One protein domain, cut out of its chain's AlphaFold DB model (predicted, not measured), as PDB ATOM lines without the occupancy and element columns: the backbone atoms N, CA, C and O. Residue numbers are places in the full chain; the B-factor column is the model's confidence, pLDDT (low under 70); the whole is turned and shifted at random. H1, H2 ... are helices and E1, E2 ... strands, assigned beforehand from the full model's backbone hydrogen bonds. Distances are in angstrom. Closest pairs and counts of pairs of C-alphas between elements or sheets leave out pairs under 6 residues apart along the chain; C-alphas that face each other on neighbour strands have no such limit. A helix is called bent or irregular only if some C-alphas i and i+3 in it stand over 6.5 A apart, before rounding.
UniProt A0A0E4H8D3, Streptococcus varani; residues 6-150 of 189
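Overview. This is residues 6 to 150 of the 189 residues of a protein of Streptococcus varani (UniProt A0A0E4H8D3). The longest helix, H7, lies side by side with H5 and H6 in an up-and-down bundle of three, and a short helical hairpin, H3 and H4, packs on the side of H5 away from H6 and H7. Away from this helical body, the two very short helices H1 and H2 sit in a loop region in which residues 27 to 33 and 38 to 43 stick out, while the little strand E1 follows H7 at the last printed residues. The printed part has 145 residues with seven named helices and one named strand, in the order H1 H2 H3 H4 H5 H6 H7 E1; it is mostly helix, though under half of the residues, 69 of 145, are in named elements. The whole is compact but flat in outline, with a radius of gyration of the C-alphas of 15.6 A and spans of 46 by 44 by 22 A.

Along the chain. H7 is residues 130 to 144 and measures 20.7 A, from C-alpha 130 at (264.706, 236.322, 265.220) to C-alpha 144 at (264.236, 215.683, 266.777). It is neither bent nor irregular, but only just: C-alphas 141 and 144 are 6.0 A apart. H6 is residues 102 to 114, 18.1 A long, and H5 is residues 88 to 98, 16.1 A long. H4 is residues 67 to 77, 15.0 A long, and H3 is residues 56 to 62, 10.1 A long. H1 is residues 36 to 39, beginning with C-alpha 36 at (254.034, 235.411, 245.295), and H2 is residues 42 to 45. The strand E1, residues 147 to 150, ends with C-alpha 150 at (252.464, 211.923, 277.964).

Arrangement. H5, H6 and H7 form a bundle, up and down, each helix running against the one before it in the chain. H7 touches H5, closest at the C-alphas of Ile 94 and Gly 143, 4.1 A apart, at a shallow tilt of 7 degrees, the same way. H6 and H7 are a hairpin with a shallow tilt of 26 degrees, closest at the C-alphas of Ala 113 and Ser 136, 5.3 A apart. H5 and H6 are a hairpin with a shallow tilt of 31 degrees, closest at the C-alphas of Gly 93 and Ala 105, 4.1 A apart. H5 is the hub, touching four other helices. H3 touches it at a steep tilt of 65 degrees, the C-alphas of Leu 58 and Ile 91 being closest at 6.3 A. H4 and H5, also a hairpin, only just touch, with 3 pairs of C-alphas within 8 A; the closest are those of Thr 70 and Leu 95, 7.7 A apart. H3 and H4 are a hairpin with a steep tilt of 40 degrees, closest at the C-alphas of Leu 57 and Phe 74, 6.7 A apart. H3 and H7 are apart, as are H4 and H6. H1 and H2 are close but not clearly touching, their closest C-alphas, those of Leu 37 and Ile 45, being 7.6 A apart. E1 pairs with no named strand. In H3, H4, H5 and H6 every O i to N i+4 pair is within hydrogen-bond range, and in H7 10 of 11 are; H1 and H2 are too short for such a pair, and each has its 1 O i to N i+3 pair within range.

Size, cuts and confidence. The two C-alphas farthest apart, those of Glu 8 and Ser 125, are 46.4 A apart. The printed part has no cut. Residues 6 to 35 hold no named element; residues 22 to 23 of this stretch pair, parallel, with residues 48 to 49. The link from H6 to H7, 15 residues, is long. The mean pLDDT of the printed part is 96.3, and no printed residue is under 70.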
ATOM      1  N   ASP A   6     236.197 218.795 257.078       97.56
ATOM      2  CA  ASP A   6     235.621 218.223 255.867       97.56
ATOM      3  C   ASP A   6     235.561 216.699 256.011       97.56
ATOM      4  O   ASP A   6     236.588 216.028 255.927       97.56
ATOM      5  N   ASP A   7     234.365 216.158 256.266       96.31
ATOM      6  CA  ASP A   7     234.174 214.723 256.522       96.31
ATOM      7  C   ASP A   7     234.433 213.849 255.285       96.31
ATOM      8  O   ASP A   7     234.842 212.698 255.419       96.31
ATOM      9  N   GLU A   8     234.210 214.378 254.079       95.94
ATOM     10  CA  GLU A   8     234.381 213.628 252.830       95.94
ATOM     11  C   GLU A   8     235.866 213.414 252.506       95.94
ATOM     12  O   GLU A   8     236.281 212.310 252.148       95.94
ATOM     13  N   ARG A   9     236.681 214.461 252.666       95.25
ATOM     14  CA  ARG A   9     238.132 214.425 252.432       95.25
ATOM     15  C   ARG A   9     238.924 214.044 253.682       95.25
ATOM     16  O   ARG A   9     240.102 213.710 253.575       95.25
ATOM     17  N   GLY A  10     238.306 214.098 254.860       97.56
ATOM     18  CA  GLY A  10     238.951 213.845 256.146       97.56
ATOM     19  C   GLY A  10     239.991 214.905 256.522       97.56
ATOM     20  O   GLY A  10     241.038 214.558 257.085       97.56
ATOM     21  N   LEU A  11     239.734 216.172 256.176       98.19
ATOM     22  CA  LEU A  11     240.674 217.291 256.312       98.19
ATOM     23  C   LEU A  11     240.217 218.310 257.355       98.19
ATOM     24  O   LEU A  11     239.056 218.727 257.379       98.19
ATOM     25  N   THR A  12     241.161 218.791 258.160       98.12
ATOM     26  CA  THR A  12     240.941 219.975 258.997       98.12
ATOM     27  C   THR A  12     240.954 221.206 258.104       98.12
ATOM     28  O   THR A  12     241.954 221.475 257.444       98.12
ATOM     29  N   LYS A  13     239.868 221.981 258.083       97.62
ATOM     30  CA  LYS A  13     239.776 223.167 257.225       97.62
ATOM     31  C   LYS A  13     240.496 224.347 257.876       97.62
ATOM     32  O   LYS A  13     240.271 224.640 259.046       97.62
ATOM     33  N   GLN A  14     241.315 225.052 257.098       96.88
ATOM     34  CA  GLN A  14     241.981 226.284 257.539       96.88
ATOM     35  C   GLN A  14     240.964 227.407 257.805       96.88
ATOM     36  O   GLN A  14     241.083 228.151 258.774       96.88
ATOM     37  N   ASP A  15     239.957 227.522 256.938       95.50
ATOM     38  CA  ASP A  15     238.835 228.448 257.075       95.50
ATOM     39  C   ASP A  15     237.567 227.834 256.453       95.50
ATOM     40  O   ASP A  15     237.628 226.793 255.789       95.50
ATOM     41  N   ASP A  16     236.406 228.462 256.650       94.56
ATOM     42  CA  ASP A  16     235.118 227.938 256.169       94.56
ATOM     43  C   ASP A  16     235.077 227.680 254.657       94.56
ATOM     44  O   ASP A  16     234.343 226.795 254.214       94.56
ATOM     45  N   HIS A  17     235.898 228.385 253.879       93.19
ATOM     46  CA  HIS A  17     235.944 228.341 252.421       93.19
ATOM     47  C   HIS A  17     237.297 227.879 251.868       93.19
ATOM     48  O   HIS A  17     237.535 227.975 250.662       93.19
ATOM     49  N   SER A  18     238.216 227.388 252.708       94.25
ATOM     50  CA  SER A  18     239.588 227.101 252.274       94.25
ATOM     51  C   SER A  18     239.633 226.056 251.160       94.25
ATOM     52  O   SER A  18     240.424 226.183 250.232       94.25
ATOM     53  N   LEU A  19     238.752 225.055 251.228       95.88
ATOM     54  CA  LEU A  19     238.682 223.949 250.269       95.88
ATOM     55  C   LEU A  19     237.854 224.271 249.012       95.88
ATOM     56  O   LEU A  19     237.922 223.512 248.042       95.88
ATOM     57  N   ASP A  20     237.115 225.386 249.023       94.50
ATOM     58  CA  ASP A  20     236.261 225.841 247.913       94.50
ATOM     59  C   ASP A  20     237.047 226.684 246.894       94.50
ATOM     60  O   ASP A  20     236.622 226.885 245.754       94.50
ATOM     61  N   LYS A  21     238.200 227.218 247.314       95.75
ATOM     62  CA  LYS A  21     239.077 228.059 246.493       95.75
ATOM     63  C   LYS A  21     239.737 227.232 245.390       95.75
ATOM     64  O   LYS A  21     239.998 226.040 245.549       95.75
ATOM     65  N   GLN A  22     240.072 227.879 244.278       96.31
ATOM     66  CA  GLN A  22     240.838 227.224 243.216       96.31
ATOM     67  C   GLN A  22     242.267 226.945 243.691       96.31
ATOM     68  O   GLN A  22     242.870 227.776 244.365       96.31
ATOM     69  N   VAL A  23     242.831 225.791 243.350       96.81
ATOM     70  CA  VAL A  23     244.248 225.529 243.629       96.81
ATOM     71  C   VAL A  23     245.095 226.448 242.750       96.81
ATOM     72  O   VAL A  23     244.771 226.665 241.582       96.81
ATOM     73  N   TRP A  24     246.133 227.050 243.325       97.44
ATOM     74  CA  TRP A  24     247.080 227.846 242.551       97.44
ATOM     75  C   TRP A  24     247.917 226.938 241.649       97.44
ATOM     76  O   TRP A  24     248.324 225.856 242.056       97.44
ATOM     77  N   ASP A  25     248.192 227.382 240.427       96.38
ATOM     78  CA  ASP A  25     249.031 226.633 239.493       96.38
ATOM     79  C   ASP A  25     250.516 226.825 239.842       96.38
ATOM     80  O   ASP A  25     251.205 227.691 239.295       96.38
ATOM     81  N   PHE A  26     250.993 226.069 240.836       96.00
ATOM     82  CA  PHE A  26     252.380 226.135 241.303       96.00
ATOM     83  C   PHE A  26     253.370 225.678 240.229       96.00
ATOM     84  O   PHE A  26     254.434 226.283 240.108       96.00
ATOM     85  N   GLU A  27     253.007 224.674 239.424       94.94
ATOM     86  CA  GLU A  27     253.857 224.116 238.365       94.94
ATOM     87  C   GLU A  27     254.104 225.122 237.237       94.94
ATOM     88  O   GLU A  27     255.237 225.268 236.777       94.94
ATOM     89  N   ALA A  28     253.071 225.855 236.810       95.81
ATOM     90  CA  ALA A  28     253.213 226.869 235.769       95.81
ATOM     91  C   ALA A  28     253.722 228.223 236.293       95.81
ATOM     92  O   ALA A  28     253.915 229.150 235.501       95.81
ATOM     93  N   THR A  29     253.919 228.380 237.607       96.56
ATOM     94  CA  THR A  29     254.413 229.635 238.181       96.56
ATOM     95  C   THR A  29     255.938 229.719 238.059       96.56
ATOM     96  O   THR A  29     256.635 228.910 238.671       96.56
ATOM     97  N   PRO A  30     256.486 230.722 237.343       96.44
ATOM     98  CA  PRO A  30     257.933 230.886 237.207       96.44
ATOM     99  C   PRO A  30     258.625 231.120 238.554       96.44
ATOM    100  O   PRO A  30     258.074 231.792 239.428       96.44
ATOM    101  N   ALA A  31     259.849 230.610 238.708       93.12
ATOM    102  CA  ALA A  31     260.619 230.723 239.949       93.12
ATOM    103  C   ALA A  31     260.901 232.188 240.332       93.12
ATOM    104  O   ALA A  31     260.875 232.543 241.506       93.12
ATOM    105  N   GLU A  32     261.097 233.057 239.340       94.75
ATOM    106  CA  GLU A  32     261.297 234.498 239.509       94.75
ATOM    107  C   GLU A  32     260.053 235.251 239.996       94.75
ATOM    108  O   GLU A  32     260.162 236.419 240.351       94.75
ATOM    109  N   ASN A  33     258.881 234.603 240.010       95.38
ATOM    110  CA  ASN A  33     257.638 235.183 240.514       95.38
ATOM    111  C   ASN A  33     257.349 234.808 241.979       95.38
ATOM    112  O   ASN A  33     256.230 235.018 242.459       95.38
ATOM    113  N   TYR A  34     258.345 234.277 242.691       93.88
ATOM    114  CA  TYR A  34     258.312 234.069 244.135       93.88
ATOM    115  C   TYR A  34     259.214 235.080 244.854       93.88
ATOM    116  O   TYR A  34     260.291 235.396 244.346       93.88
ATOM    117  N   PRO A  35     258.840 235.543 246.063       93.88
ATOM    118  CA  PRO A  35     257.595 235.281 246.807       93.88
ATOM    119  C   PRO A  35     256.326 235.826 246.136       93.88
ATOM    120  O   PRO A  35     256.298 236.988 245.734       93.88
ATOM    121  N   LEU A  36     255.231 235.054 246.088       95.75
ATOM    122  CA  LEU A  36     254.034 235.411 245.295       95.75
ATOM    123  C   LEU A  36     253.479 236.811 245.611       95.75
ATOM    124  O   LEU A  36     253.032 237.520 244.711       95.75
ATOM    125  N   LEU A  37     253.529 237.227 246.881       93.94
ATOM    126  CA  LEU A  37     253.038 238.533 247.343       93.94
ATOM    127  C   LEU A  37     253.768 239.727 246.701       93.94
ATOM    128  O   LEU A  37     253.201 240.815 246.634       93.94
ATOM    129  N   LEU A  38     255.006 239.539 246.239       94.38
ATOM    130  CA  LEU A  38     255.796 240.592 245.595       94.38
ATOM    131  C   LEU A  38     255.526 240.697 244.086       94.38
ATOM    132  O   LEU A  38     255.824 241.731 243.493       94.38
ATOM    133  N   HIS A  39     254.926 239.669 243.478       96.56
ATOM    134  CA  HIS A  39     254.738 239.570 242.023       96.56
ATOM    135  C   HIS A  39     253.267 239.541 241.591       96.56
ATOM    136  O   HIS A  39     252.947 239.853 240.444       96.56
ATOM    137  N   TYR A  40     252.346 239.206 242.495       96.38
ATOM    138  CA  TYR A  40     250.919 239.127 242.207       96.38
ATOM    139  C   TYR A  40     250.101 239.984 243.167       96.38
ATOM    140  O   TYR A  40     250.328 240.013 244.373       96.38
ATOM    141  N   HIS A  41     249.074 240.645 242.628       96.75
ATOM    142  CA  HIS A  41     248.148 241.421 243.446       96.75
ATOM    143  C   HIS A  41     247.438 240.510 244.473       96.75
ATOM    144  O   HIS A  41     246.955 239.440 244.081       96.75
ATOM    145  N   PRO A  42     247.264 240.929 245.744       94.69
ATOM    146  CA  PRO A  42     246.651 240.101 246.788       94.69
ATOM    147  C   PRO A  42     245.281 239.519 246.417       94.69
ATOM    148  O   PRO A  42     244.988 238.371 246.727       94.69
ATOM    149  N   ILE A  43     244.465 240.263 245.661       94.94
ATOM    150  CA  ILE A  43     243.159 239.779 245.170       94.94
ATOM    151  C   ILE A  43     243.255 238.532 244.278       94.94
ATOM    152  O   ILE A  43     242.286 237.782 244.178       94.94
ATOM    153  N   LYS A  44     244.392 238.328 243.599       94.81
ATOM    154  CA  LYS A  44     244.658 237.115 242.828       94.81
ATOM    155  C   LYS A  44     244.984 235.983 243.797       94.81
ATOM    156  O   LYS A  44     244.348 234.944 243.725       94.81
ATOM    157  N   ILE A  45     245.901 236.210 244.736       95.88
ATOM    158  CA  ILE A  45     246.371 235.195 245.691       95.88
ATOM    159  C   ILE A  45     245.229 234.703 246.594       95.88
ATOM    160  O   ILE A  45     244.996 233.507 246.682       95.88
ATOM    161  N   TYR A  46     244.450 235.604 247.201       94.25
ATOM    162  CA  TYR A  46     243.432 235.252 248.207       94.25
ATOM    163  C   TYR A  46     242.228 234.464 247.675       94.25
ATOM    164  O   TYR A  46     241.449 233.924 248.460       94.25
ATOM    165  N   LYS A  47     242.066 234.389 246.350       95.00
ATOM    166  CA  LYS A  47     241.058 233.539 245.698       95.00
ATOM    167  C   LYS A  47     241.529 232.099 245.496       95.00
ATOM    168  O   LYS A  47     240.725 231.269 245.075       95.00
ATOM    169  N   HIS A  48     242.801 231.823 245.773       97.44
ATOM    170  CA  HIS A  48     243.407 230.520 245.569       97.44
ATOM    171  C   HIS A  48     243.820 229.866 246.886       97.44
ATOM    172  O   HIS A  48     243.972 230.522 247.919       97.44
ATOM    173  N   GLN A  49     244.017 228.554 246.828       97.62
ATOM    174  CA  GLN A  49     244.633 227.774 247.892       97.62
ATOM    175  C   GLN A  49     246.146 227.988 247.853       97.62
ATOM    176  O   GLN A  49     246.869 227.303 247.134       97.62
ATOM    177  N   VAL A  50     246.596 229.005 248.583       96.88
ATOM    178  CA  VAL A  50     248.006 229.359 248.758       96.88
ATOM    179  C   VAL A  50     248.218 229.722 250.213       96.88
ATOM    180  O   VAL A  50     247.563 230.628 250.738       96.88
ATOM    181  N   LEU A  51     249.170 229.058 250.852       97.50
ATOM    182  CA  LEU A  51     249.576 229.358 252.212       97.50
ATOM    183  C   LEU A  51     250.954 230.015 252.183       97.50
ATOM    184  O   LEU A  51     251.910 229.485 251.630       97.50
ATOM    185  N   LYS A  52     251.088 231.173 252.834       96.94
ATOM    186  CA  LYS A  52     252.405 231.806 253.022       96.94
ATOM    187  C   LYS A  52     253.282 230.989 253.982       96.94
ATOM    188  O   LYS A  52     254.512 230.992 253.902       96.94
ATOM    189  N   GLN A  53     252.641 230.359 254.964       98.12
ATOM    190  CA  GLN A  53     253.275 229.659 256.073       98.12
ATOM    191  C   GLN A  53     252.322 228.649 256.712       98.12
ATOM    192  O   GLN A  53     251.134 228.655 256.403       98.12
ATOM    193  N   ALA A  54     252.838 227.842 257.642       98.00
ATOM    194  CA  ALA A  54     252.024 226.932 258.444       98.00
ATOM    195  C   ALA A  54     250.865 227.662 259.152       98.00
ATOM    196  O   ALA A  54     251.091 228.656 259.850       98.00
ATOM    197  N   ASP A  55     249.655 227.122 258.991       98.19
ATOM    198  CA  ASP A  55     248.410 227.598 259.613       98.19
ATOM    199  C   ASP A  55     247.719 226.430 260.346       98.19
ATOM    200  O   ASP A  55     248.036 226.175 261.510       98.19
ATOM    201  N   THR A  56     246.935 225.598 259.646       98.06
ATOM    202  CA  THR A  56     246.374 224.341 260.186       98.06
ATOM    203  C   THR A  56     247.459 223.448 260.797       98.06
ATOM    204  O   THR A  56     247.309 222.902 261.887       98.06
ATOM    205  N   LEU A  57     248.617 223.361 260.139       98.44
ATOM    206  CA  LEU A  57     249.763 222.596 260.631       98.44
ATOM    207  C   LEU A  57     250.404 223.204 261.890       98.44
ATOM    208  O   LEU A  57     250.899 222.474 262.747       98.44
ATOM    209  N   LEU A  58     250.359 224.529 262.062       98.31
ATOM    210  CA  LEU A  58     250.770 225.142 263.326       98.31
ATOM    211  C   LEU A  58     249.803 224.756 264.451       98.31
ATOM    212  O   LEU A  58     250.256 224.452 265.557       98.31
ATOM    213  N   ALA A  59     248.498 224.702 264.171       97.31
ATOM    214  CA  ALA A  59     247.515 224.228 265.141       97.31
ATOM    215  C   ALA A  59     247.814 222.786 265.577       97.31
ATOM    216  O   ALA A  59     247.870 222.536 266.778       97.31
ATOM    217  N   HIS A  60     248.136 221.879 264.647       96.75
ATOM    218  CA  HIS A  60     248.526 220.494 264.969       96.75
ATOM    219  C   HIS A  60     249.839 220.394 265.748       96.75
ATOM    220  O   HIS A  60     250.028 219.490 266.565       96.75
ATOM    221  N   MET A  61     250.772 221.321 265.521       96.12
ATOM    222  CA  MET A  61     252.017 221.372 266.285       96.12
ATOM    223  C   MET A  61     251.759 221.722 267.759       96.12
ATOM    224  O   MET A  61     252.334 221.063 268.635       96.12
ATOM    225  N   LEU A  62     250.884 222.706 268.007       95.00
ATOM    226  CA  LEU A  62     250.522 223.230 269.332       95.00
ATOM    227  C   LEU A  62     249.516 222.346 270.083       95.00
ATOM    228  O   LEU A  62     249.637 222.168 271.294       95.00
ATOM    229  N   TYR A  63     248.545 221.794 269.361       93.00
ATOM    230  CA  TYR A  63     247.462 220.955 269.863       93.00
ATOM    231  C   TYR A  63     247.434 219.659 269.049       93.00
ATOM    232  O   TYR A  63     246.726 219.577 268.046       93.00
ATOM    233  N   PRO A  64     248.234 218.653 269.448       91.88
ATOM    234  CA  PRO A  64     248.364 217.419 268.688       91.88
ATOM    235  C   PRO A  64     247.018 216.729 268.450       91.88
ATOM    236  O   PRO A  64     246.258 216.476 269.385       91.88
ATOM    237  N   VAL A  65     246.766 216.395 267.187       94.75
ATOM    238  CA  VAL A  65     245.708 215.477 266.751       94.75
ATOM    239  C   VAL A  65     246.306 214.083 266.522       94.75
ATOM    240  O   VAL A  65     247.493 213.860 266.771       94.75
ATOM    241  N   SER A  66     245.507 213.114 266.062       96.75
ATOM    242  CA  SER A  66     246.047 211.794 265.715       96.75
ATOM    243  C   SER A  66     247.126 211.899 264.630       96.75
ATOM    244  O   SER A  66     247.094 212.806 263.790       96.75
ATOM    245  N   LEU A  67     248.080 210.962 264.624       96.56
ATOM    246  CA  LEU A  67     249.108 210.914 263.578       96.56
ATOM    247  C   LEU A  67     248.481 210.763 262.188       96.56
ATOM    248  O   LEU A  67     248.909 211.449 261.270       96.56
ATOM    249  N   ASP A  68     247.405 209.986 262.056       98.19
ATOM    250  CA  ASP A  68     246.675 209.838 260.791       98.19
ATOM    251  C   ASP A  68     246.061 211.158 260.303       98.19
ATOM    252  O   ASP A  68     246.119 211.463 259.113       98.19
ATOM    253  N   GLN A  69     245.472 211.957 261.204       98.56
ATOM    254  CA  GLN A  69     244.927 213.268 260.834       98.56
ATOM    255  C   GLN A  69     246.049 214.250 260.498       98.56
ATOM    256  O   GLN A  69     245.967 214.956 259.496       98.56
ATOM    257  N   THR A  70     247.124 214.244 261.293       98.44
ATOM    258  CA  THR A  70     248.324 215.048 261.024       98.44
ATOM    259  C   THR A  70     248.892 214.700 259.653       98.44
ATOM    260  O   THR A  70     249.248 215.601 258.908       98.44
ATOM    261  N   GLN A  71     248.932 213.414 259.296       98.56
ATOM    262  CA  GLN A  71     249.442 212.936 258.020       98.56
ATOM    263  C   GLN A  71     248.589 213.436 256.848       98.56
ATOM    264  O   GLN A  71     249.131 214.006 255.903       98.56
ATOM    265  N   ARG A  72     247.260 213.286 256.926       98.50
ATOM    266  CA  ARG A  72     246.344 213.781 255.884       98.50
ATOM    267  C   ARG A  72     246.469 215.286 255.679       98.50
ATOM    268  O   ARG A  72     246.622 215.739 254.548       98.50
ATOM    269  N   ASP A  73     246.439 216.051 256.766       98.69
ATOM    270  CA  ASP A  73     246.520 217.508 256.680       98.69
ATOM    271  C   ASP A  73     247.912 217.966 256.227       98.69
ATOM    272  O   ASP A  73     248.020 218.925 255.470       98.69
ATOM    273  N   PHE A  74     248.984 217.282 256.639       98.75
ATOM    274  CA  PHE A  74     250.342 217.592 256.188       98.75
ATOM    275  C   PHE A  74     250.493 217.381 254.681       98.75
ATOM    276  O   PHE A  74     250.965 218.283 253.994       98.75
ATOM    277  N   ASP A  75     250.045 216.233 254.165       98.62
ATOM    278  CA  ASP A  75     250.104 215.922 252.732       98.62
ATOM    279  C   ASP A  75     249.251 216.868 251.887       98.62
ATOM    280  O   ASP A  75     249.571 217.111 250.725       98.62
ATOM    281  N   TYR A  76     248.182 217.416 252.465       98.50
ATOM    282  CA  TYR A  76     247.341 218.393 251.790       98.50
ATOM    283  C   TYR A  76     247.943 219.803 251.803       98.50
ATOM    284  O   TYR A  76     247.980 220.472 250.774       98.50
ATOM    285  N   TYR A  77     248.392 220.285 252.965       98.56
ATOM    286  CA  TYR A  77     248.758 221.691 253.149       98.56
ATOM    287  C   TYR A  77     250.213 222.018 252.818       98.56
ATOM    288  O   TYR A  77     250.486 223.159 252.441       98.56
ATOM    289  N   GLU A  78     251.147 221.072 252.949       98.38
ATOM    290  CA  GLU A  78     252.559 221.341 252.644       98.38
ATOM    291  C   GLU A  78     252.770 221.723 251.166       98.38
ATOM    292  O   GLU A  78     253.328 222.800 250.939       98.38
ATOM    293  N   PRO A  79     252.206 221.007 250.170       97.56
ATOM    294  CA  PRO A  79     252.374 221.373 248.759       97.56
ATOM    295  C   PRO A  79     251.718 222.709 248.384       97.56
ATOM    296  O   PRO A  79     252.076 223.325 247.383       97.56
ATOM    297  N   LEU A  80     250.746 223.167 249.180       98.00
ATOM    298  CA  LEU A  80     250.057 224.450 249.002       98.00
ATOM    299  C   LEU A  80     250.795 225.617 249.683       98.00
ATOM    300  O   LEU A  80     250.357 226.770 249.576       98.00
ATOM    301  N   THR A  81     251.878 225.337 250.414       98.19
ATOM    302  CA  THR A  81     252.615 226.320 251.208       98.19
ATOM    303  C   THR A  81     253.864 226.807 250.475       98.19
ATOM    304  O   THR A  81     254.773 226.044 250.179       98.19
ATOM    305  N   THR A  82     253.974 228.116 250.243       96.25
ATOM    306  CA  THR A  82     255.134 228.715 249.552       96.25
ATOM    307  C   THR A  82     256.377 228.824 250.429       96.25
ATOM    308  O   THR A  82     257.485 228.995 249.935       96.25
ATOM    309  N   HIS A  83     256.200 228.755 251.752       95.81
ATOM    310  CA  HIS A  83     257.251 228.989 252.745       95.81
ATOM    311  C   HIS A  83     257.931 230.366 252.626       95.81
ATOM    312  O   HIS A  83     259.056 230.547 253.094       95.81
ATOM    313  N   ASP A  84     257.219 231.366 252.096       92.31
ATOM    314  CA  ASP A  84     257.708 232.748 251.980       92.31
ATOM    315  C   ASP A  84     257.960 233.403 253.353       92.31
ATOM    316  O   ASP A  84     258.622 234.432 253.469       92.31
ATOM    317  N   SER A  85     257.407 232.832 254.426       94.19
ATOM    318  CA  SER A  85     257.705 233.232 255.802       94.19
ATOM    319  C   SER A  85     258.808 232.376 256.409       94.19
ATOM    320  O   SER A  85     258.722 231.144 256.396       94.19
ATOM    321  N   SER A  86     259.766 233.021 257.074       94.06
ATOM    322  CA  SER A  86     260.848 232.345 257.798       94.06
ATOM    323  C   SER A  86     260.350 231.415 258.917       94.06
ATOM    324  O   SER A  86     261.001 230.433 259.249       94.06
ATOM    325  N   LEU A  87     259.148 231.653 259.447       95.81
ATOM    326  CA  LEU A  87     258.490 230.798 260.443       95.81
ATOM    327  C   LEU A  87     258.012 229.445 259.889       95.81
ATOM    328  O   LEU A  87     257.741 228.527 260.662       95.81
ATOM    329  N   SER A  88     257.850 229.318 258.569       97.12
ATOM    330  CA  SER A  88     257.106 228.205 257.977       97.12
ATOM    331  C   SER A  88     257.827 226.863 258.119       97.12
ATOM    332  O   SER A  88     257.244 225.889 258.605       97.12
ATOM    333  N   LYS A  89     259.100 226.804 257.708       97.75
ATOM    334  CA  LYS A  89     259.854 225.544 257.608       97.75
ATOM    335  C   LYS A  89     260.077 224.883 258.968       97.75
ATOM    336  O   LYS A  89     259.981 223.668 259.059       97.75
ATOM    337  N   ALA A  90     260.270 225.659 260.036       97.50
ATOM    338  CA  ALA A  90     260.429 225.112 261.384       97.50
ATOM    339  C   ALA A  90     259.223 224.255 261.814       97.50
ATOM    340  O   ALA A  90     259.395 223.146 262.315       97.50
ATOM    341  N   ILE A  91     257.998 224.732 261.565       98.31
ATOM    342  CA  ILE A  91     256.769 224.009 261.929       98.31
ATOM    343  C   ILE A  91     256.589 222.752 261.073       98.31
ATOM    344  O   ILE A  91     256.297 221.682 261.609       98.31
ATOM    345  N   HIS A  92     256.824 222.857 259.762       98.75
ATOM    346  CA  HIS A  92     256.745 221.706 258.860       98.75
ATOM    347  C   HIS A  92     257.798 220.648 259.204       98.75
ATOM    348  O   HIS A  92     257.472 219.468 259.262       98.75
ATOM    349  N   GLY A  93     259.028 221.053 259.532       98.56
ATOM    350  CA  GLY A  93     260.086 220.141 259.967       98.56
ATOM    351  C   GLY A  93     259.738 219.389 261.254       98.56
ATOM    352  O   GLY A  93     259.980 218.186 261.347       98.56
ATOM    353  N   ILE A  94     259.108 220.062 262.222       98.56
ATOM    354  CA  ILE A  94     258.635 219.428 263.464       98.56
ATOM    355  C   ILE A  94     257.570 218.369 263.166       98.56
ATOM    356  O   ILE A  94     257.668 217.253 263.672       98.56
ATOM    357  N   LEU A  95     256.560 218.686 262.350       98.50
ATOM    358  CA  LEU A  95     255.520 217.711 262.010       98.50
ATOM    359  C   LEU A  95     256.052 216.568 261.144       98.50
ATOM    360  O   LEU A  95     255.731 215.418 261.420       98.50
ATOM    361  N   ALA A  96     256.911 216.855 260.164       98.62
ATOM    362  CA  ALA A  96     257.588 215.832 259.372       98.62
ATOM    363  C   ALA A  96     258.363 214.862 260.278       98.62
ATOM    364  O   ALA A  96     258.269 213.650 260.105       98.62
ATOM    365  N   SER A  97     259.050 215.374 261.305       97.81
ATOM    366  CA  SER A  97     259.747 214.546 262.295       97.81
ATOM    367  C   SER A  97     258.782 213.661 263.094       97.81
ATOM    368  O   SER A  97     259.044 212.472 263.257       97.81
ATOM    369  N   ARG A  98     257.633 214.197 263.531       96.00
ATOM    370  CA  ARG A  98     256.585 213.417 264.224       96.00
ATOM    371  C   ARG A  98     255.960 212.334 263.340       96.00
ATOM    372  O   ARG A  98     255.560 211.298 263.856       96.00
ATOM    373  N   LEU A  99     255.888 212.573 262.032       97.44
ATOM    374  CA  LEU A  99     255.389 211.632 261.027       97.44
ATOM    375  C   LEU A  99     256.446 210.604 260.578       97.44
ATOM    376  O   LEU A  99     256.180 209.818 259.674       97.44
ATOM    377  N   GLY A 100     257.656 210.615 261.155       96.38
ATOM    378  CA  GLY A 100     258.748 209.716 260.756       96.38
ATOM    379  C   GLY A 100     259.358 210.038 259.385       96.38
ATOM    380  O   GLY A 100     260.047 209.207 258.793       96.38
ATOM    381  N   ARG A 101     259.123 211.243 258.853       97.56
ATOM    382  CA  ARG A 101     259.650 211.717 257.563       97.56
ATOM    383  C   ARG A 101     261.029 212.340 257.740       97.56
ATOM    384  O   ARG A 101     261.218 213.533 257.512       97.56
ATOM    385  N   ASP A 102     261.989 211.528 258.172       96.06
ATOM    386  CA  ASP A 102     263.310 211.976 258.635       96.06
ATOM    387  C   ASP A 102     264.039 212.898 257.650       96.06
ATOM    388  O   ASP A 102     264.594 213.923 258.046       96.06
ATOM    389  N   GLU A 103     264.047 212.542 256.363       97.44
ATOM    390  CA  GLU A 103     264.753 213.308 255.330       97.44
ATOM    391  C   GLU A 103     264.099 214.674 255.101       97.44
ATOM    392  O   GLU A 103     264.793 215.692 255.093       97.44
ATOM    393  N   GLN A 104     262.765 214.712 255.010       98.19
ATOM    394  CA  GLN A 104     262.002 215.953 254.863       98.19
ATOM    395  C   GLN A 104     262.148 216.839 256.112       98.19
ATOM    396  O   GLN A 104     262.372 218.044 256.004       98.19
ATOM    397  N   ALA A 105     262.095 216.240 257.304       98.44
ATOM    398  CA  ALA A 105     262.293 216.940 258.567       98.44
ATOM    399  C   ALA A 105     263.684 217.581 258.657       98.44
ATOM    400  O   ALA A 105     263.813 218.748 259.036       98.44
ATOM    401  N   TYR A 106     264.725 216.836 258.275       98.38
ATOM    402  CA  TYR A 106     266.094 217.336 258.269       98.38
ATOM    403  C   TYR A 106     266.314 218.441 257.233       98.38
ATOM    404  O   TYR A 106     267.006 219.415 257.537       98.38
ATOM    405  N   ALA A 107     265.714 218.332 256.045       98.19
ATOM    406  CA  ALA A 107     265.773 219.377 255.026       98.19
ATOM    407  C   ALA A 107     265.146 220.687 255.534       98.19
ATOM    408  O   ALA A 107     265.812 221.722 255.550       98.19
ATOM    409  N   PHE A 108     263.919 220.629 256.066       98.38
ATOM    410  CA  PHE A 108     263.251 221.801 256.641       98.38
ATOM    411  C   PHE A 108     264.028 222.429 257.799       98.38
ATOM    412  O   PHE A 108     264.147 223.655 257.875       98.38
ATOM    413  N   PHE A 109     264.559 221.601 258.701       98.31
ATOM    414  CA  PHE A 109     265.395 222.077 259.798       98.31
ATOM    415  C   PHE A 109     266.662 222.762 259.282       98.31
ATOM    416  O   PHE A 109     266.991 223.846 259.756       98.31
ATOM    417  N   SER A 110     267.356 222.157 258.315       97.31
ATOM    418  CA  SER A 110     268.601 222.699 257.763       97.31
ATOM    419  C   SER A 110     268.368 224.070 257.138       97.31
ATOM    420  O   SER A 110     269.068 225.017 257.489       97.31
ATOM    421  N   ASP A 111     267.330 224.197 256.309       95.56
ATOM    422  CA  ASP A 111     266.936 225.465 255.693       95.56
ATOM    423  C   ASP A 111     266.637 226.546 256.737       95.56
ATOM    424  O   ASP A 111     267.067 227.687 256.595       95.56
ATOM    425  N   SER A 112     265.912 226.191 257.803       95.25
ATOM    426  CA  SER A 112     265.595 227.101 258.908       95.25
ATOM    427  C   SER A 112     266.854 227.503 259.689       95.25
ATOM    428  O   SER A 112     267.072 228.688 259.944       95.25
ATOM    429  N   ALA A 113     267.733 226.551 260.003       96.12
ATOM    430  CA  ALA A 113     268.927 226.768 260.813       96.12
ATOM    431  C   ALA A 113     269.979 227.656 260.134       96.12
ATOM    432  O   ALA A 113     270.669 228.405 260.829       96.12
ATOM    433  N   ILE A 114     270.105 227.586 258.806       95.62
ATOM    434  CA  ILE A 114     271.118 228.343 258.054       95.62
ATOM    435  C   ILE A 114     270.561 229.561 257.312       95.62
ATOM    436  O   ILE A 114     271.354 230.279 256.708       95.62
ATOM    437  N   MET A 115     269.246 229.813 257.362       94.50
ATOM    438  CA  MET A 115     268.546 230.814 256.540       94.50
ATOM    439  C   MET A 115     269.269 232.163 256.454       94.50
ATOM    440  O   MET A 115     269.571 232.617 255.356       94.50
ATOM    441  N   ASP A 116     269.574 232.778 257.601       95.69
ATOM    442  CA  ASP A 116     270.225 234.095 257.651       95.69
ATOM    443  C   ASP A 116     271.696 234.040 257.214       95.69
ATOM    444  O   ASP A 116     272.196 234.972 256.592       95.69
ATOM    445  N   MET A 117     272.400 232.941 257.509       95.94
ATOM    446  CA  MET A 117     273.807 232.769 257.124       95.94
ATOM    447  C   MET A 117     273.974 232.542 255.620       95.94
ATOM    448  O   MET A 117     274.984 232.940 255.047       95.94
ATOM    449  N   ALA A 118     272.998 231.885 254.996       96.00
ATOM    450  CA  ALA A 118     272.974 231.597 253.569       96.00
ATOM    451  C   ALA A 118     272.258 232.681 252.748       96.00
ATOM    452  O   ALA A 118     272.162 232.532 251.534       96.00
ATOM    453  N   ASP A 119     271.726 233.724 253.399       94.31
ATOM    454  CA  ASP A 119     270.814 234.707 252.800       94.31
ATOM    455  C   ASP A 119     269.696 234.039 251.973       94.31
ATOM    456  O   ASP A 119     269.373 234.438 250.857       94.31
ATOM    457  N   GLY A 120     269.107 232.967 252.515       89.00
ATOM    458  CA  GLY A 120     268.218 232.065 251.771       89.00
ATOM    459  C   GLY A 120     266.912 232.701 251.277       89.00
ATOM    460  O   GLY A 120     266.245 232.125 250.425       89.00
ATOM    461  N   GLN A 121     266.546 233.873 251.805       89.44
ATOM    462  CA  GLN A 121     265.414 234.687 251.346       89.44
ATOM    463  C   GLN A 121     265.850 235.991 250.641       89.44
ATOM    464  O   GLN A 121     264.994 236.794 250.271       89.44
ATOM    465  N   GLY A 122     267.156 236.225 250.459       91.62
ATOM    466  CA  GLY A 122     267.708 237.421 249.804       91.62
ATOM    467  C   GLY A 122     267.462 238.733 250.557       91.62
ATOM    468  O   GLY A 122     267.454 239.809 249.957       91.62
ATOM    469  N   ASN A 123     267.168 238.656 251.852       92.06
ATOM    470  CA  ASN A 123     266.711 239.771 252.678       92.06
ATOM    471  C   ASN A 123     267.394 239.817 254.057       92.06
ATOM    472  O   ASN A 123     266.968 240.600 254.907       92.06
ATOM    473  N   ALA A 124     268.471 239.053 254.289       92.94
ATOM    474  CA  ALA A 124     269.202 239.068 255.561       92.94
ATOM    475  C   ALA A 124     269.803 240.454 255.877       92.94
ATOM    476  O   ALA A 124     269.978 240.825 257.039       92.94
ATOM    477  N   SER A 125     270.057 241.267 254.844       95.81
ATOM    478  CA  SER A 125     270.483 242.666 254.989       95.81
ATOM    479  C   SER A 125     269.432 243.565 255.658       95.81
ATOM    480  O   SER A 125     269.785 244.610 256.204       95.81
ATOM    481  N   HIS A 126     268.156 243.162 255.667       95.19
ATOM    482  CA  HIS A 126     267.076 243.877 256.353       95.19
ATOM    483  C   HIS A 126     267.044 243.593 257.865       95.19
ATOM    484  O   HIS A 126     266.348 244.290 258.605       95.19
ATOM    485  N   GLY A 127     267.795 242.593 258.330       95.50
ATOM    486  CA  GLY A 127     267.868 242.171 259.723       95.50
ATOM    487  C   GLY A 127     267.733 240.658 259.879       95.50
ATOM    488  O   GLY A 127     267.333 239.949 258.962       95.50
ATOM    489  N   ILE A 128     268.055 240.170 261.077       95.31
ATOM    490  CA  ILE A 128     267.933 238.748 261.419       95.31
ATOM    491  C   ILE A 128     266.469 238.317 261.540       95.31
ATOM    492  O   ILE A 128     265.623 239.045 262.075       95.31
ATOM    493  N   HIS A 129     266.175 237.075 261.166       97.56
ATOM    494  CA  HIS A 129     264.861 236.478 261.379       97.56
ATOM    495  C   HIS A 129     264.784 235.876 262.787       97.56
ATOM    496  O   HIS A 129     264.793 234.658 262.973       97.56
ATOM    497  N   ALA A 130     264.672 236.732 263.809       96.56
ATOM    498  CA  ALA A 130     264.706 236.322 265.220       96.56
ATOM    499  C   ALA A 130     263.689 235.215 265.572       96.56
ATOM    500  O   ALA A 130     263.990 234.306 266.346       96.56
ATOM    501  N   ALA A 131     262.496 235.251 264.971       95.69
ATOM    502  CA  ALA A 131     261.489 234.213 265.174       95.69
ATOM    503  C   ALA A 131     261.919 232.853 264.586       95.69
ATOM    504  O   ALA A 131     261.709 231.817 265.215       95.69
ATOM    505  N   ASN A 132     262.586 232.851 263.428       96.69
ATOM    506  CA  ASN A 132     263.153 231.648 262.819       96.69
ATOM    507  C   ASN A 132     264.337 231.100 263.628       96.69
ATOM    508  O   ASN A 132     264.436 229.892 263.795       96.69
ATOM    509  N   MET A 133     265.168 231.956 264.236       96.06
ATOM    510  CA  MET A 133     266.213 231.493 265.166       96.06
ATOM    511  C   MET A 133     265.622 230.704 266.347       96.06
ATOM    512  O   MET A 133     266.155 229.663 266.735       96.06
ATOM    513  N   GLY A 134     264.495 231.171 266.898       97.38
ATOM    514  CA  GLY A 134     263.714 230.406 267.874       97.38
ATOM    515  C   GLY A 134     263.145 229.115 267.275       97.38
ATOM    516  O   GLY A 134     263.213 228.062 267.907       97.38
ATOM    517  N   GLY A 135     262.655 229.178 266.035       97.00
ATOM    518  CA  GLY A 135     262.203 228.033 265.242       97.00
ATOM    519  C   GLY A 135     263.248 226.921 265.114       97.00
ATOM    520  O   GLY A 135     262.908 225.757 265.309       97.00
ATOM    521  N   SER A 136     264.523 227.258 264.909       96.44
ATOM    522  CA  SER A 136     265.623 226.286 264.869       96.44
ATOM    523  C   SER A 136     265.756 225.524 266.189       96.44
ATOM    524  O   SER A 136     265.886 224.302 266.199       96.44
ATOM    525  N   TRP A 137     265.652 226.214 267.329       97.62
ATOM    526  CA  TRP A 137     265.641 225.541 268.632       97.62
ATOM    527  C   TRP A 137     264.399 224.653 268.803       97.62
ATOM    528  O   TRP A 137     264.512 223.524 269.280       97.62
ATOM    529  N   LEU A 138     263.224 225.109 268.354       97.75
ATOM    530  CA  LEU A 138     262.004 224.294 268.377       97.75
ATOM    531  C   LEU A 138     262.128 223.045 267.492       97.75
ATOM    532  O   LEU A 138     261.677 221.983 267.907       97.75
ATOM    533  N   GLY A 139     262.773 223.134 266.328       97.94
ATOM    534  CA  GLY A 139     263.038 221.989 265.452       97.94
ATOM    535  C   GLY A 139     263.870 220.906 266.142       97.94
ATOM    536  O   GLY A 139     263.533 219.726 266.072       97.94
ATOM    537  N   LEU A 140     264.894 221.308 266.899       98.19
ATOM    538  CA  LEU A 140     265.687 220.380 267.708       98.19
ATOM    539  C   LEU A 140     264.864 219.751 268.839       98.19
ATOM    540  O   LEU A 140     264.966 218.552 269.070       98.19
ATOM    541  N   ILE A 141     264.059 220.540 269.557       97.81
ATOM    542  CA  ILE A 141     263.402 220.087 270.792       97.81
ATOM    543  C   ILE A 141     262.044 219.419 270.541       97.81
ATOM    544  O   ILE A 141     261.809 218.310 271.011       97.81
ATOM    545  N   TYR A 142     261.142 220.056 269.800       97.38
ATOM    546  CA  TYR A 142     259.820 219.502 269.485       97.38
ATOM    547  C   TYR A 142     259.835 218.553 268.283       97.38
ATOM    548  O   TYR A 142     258.927 217.732 268.167       97.38
ATOM    549  N   GLY A 143     260.827 218.681 267.396       97.62
ATOM    550  CA  GLY A 143     261.065 217.758 266.287       97.62
ATOM    551  C   GLY A 143     261.969 216.614 266.732       97.62
ATOM    552  O   GLY A 143     261.483 215.599 267.218       97.62
ATOM    553  N   PHE A 144     263.286 216.794 266.641       98.19
ATOM    554  CA  PHE A 144     264.236 215.683 266.777       98.19
ATOM    555  C   PHE A 144     264.335 215.079 268.179       98.19
ATOM    556  O   PHE A 144     264.483 213.869 268.309       98.19
ATOM    557  N   ALA A 145     264.234 215.862 269.254       97.75
ATOM    558  CA  ALA A 145     264.122 215.277 270.592       97.75
ATOM    559  C   ALA A 145     262.740 214.643 270.808       97.75
ATOM    560  O   ALA A 145     262.579 213.771 271.662       97.75
ATOM    561  N   GLY A 146     261.743 215.086 270.036       96.38
ATOM    562  CA  GLY A 146     260.361 214.656 270.142       96.38
ATOM    563  C   GLY A 146     259.743 215.022 271.486       96.38
ATOM    564  O   GLY A 146     259.051 214.187 272.067       96.38
ATOM    565  N   LEU A 147     260.034 216.218 272.020       95.81
ATOM    566  CA  LEU A 147     259.434 216.688 273.268       95.81
ATOM    567  C   LEU A 147     257.911 216.754 273.119       95.81
ATOM    568  O   LEU A 147     257.387 217.453 272.248       95.81
ATOM    569  N   HIS A 148     257.209 216.058 274.004       93.25
ATOM    570  CA  HIS A 148     255.754 216.056 274.087       93.25
ATOM    571  C   HIS A 148     255.296 215.809 275.528       93.25
ATOM    572  O   HIS A 148     256.109 215.609 276.435       93.25
ATOM    573  N   PHE A 149     253.982 215.856 275.738       90.88
ATOM    574  CA  PHE A 149     253.374 215.512 277.015       90.88
ATOM    575  C   PHE A 149     252.700 214.148 276.920       90.88
ATOM    576  O   PHE A 149     251.830 213.947 276.078       90.88
ATOM    577  N   GLU A 150     253.065 213.245 277.821       88.12
ATOM    578  CA  GLU A 150     252.464 211.923 277.964       88.12
ATOM    579  C   GLU A 150     252.057 211.734 279.428       88.12
ATOM    580  O   GLU A 150     252.849 211.968 280.340       88.12
TER     581      GLU A 150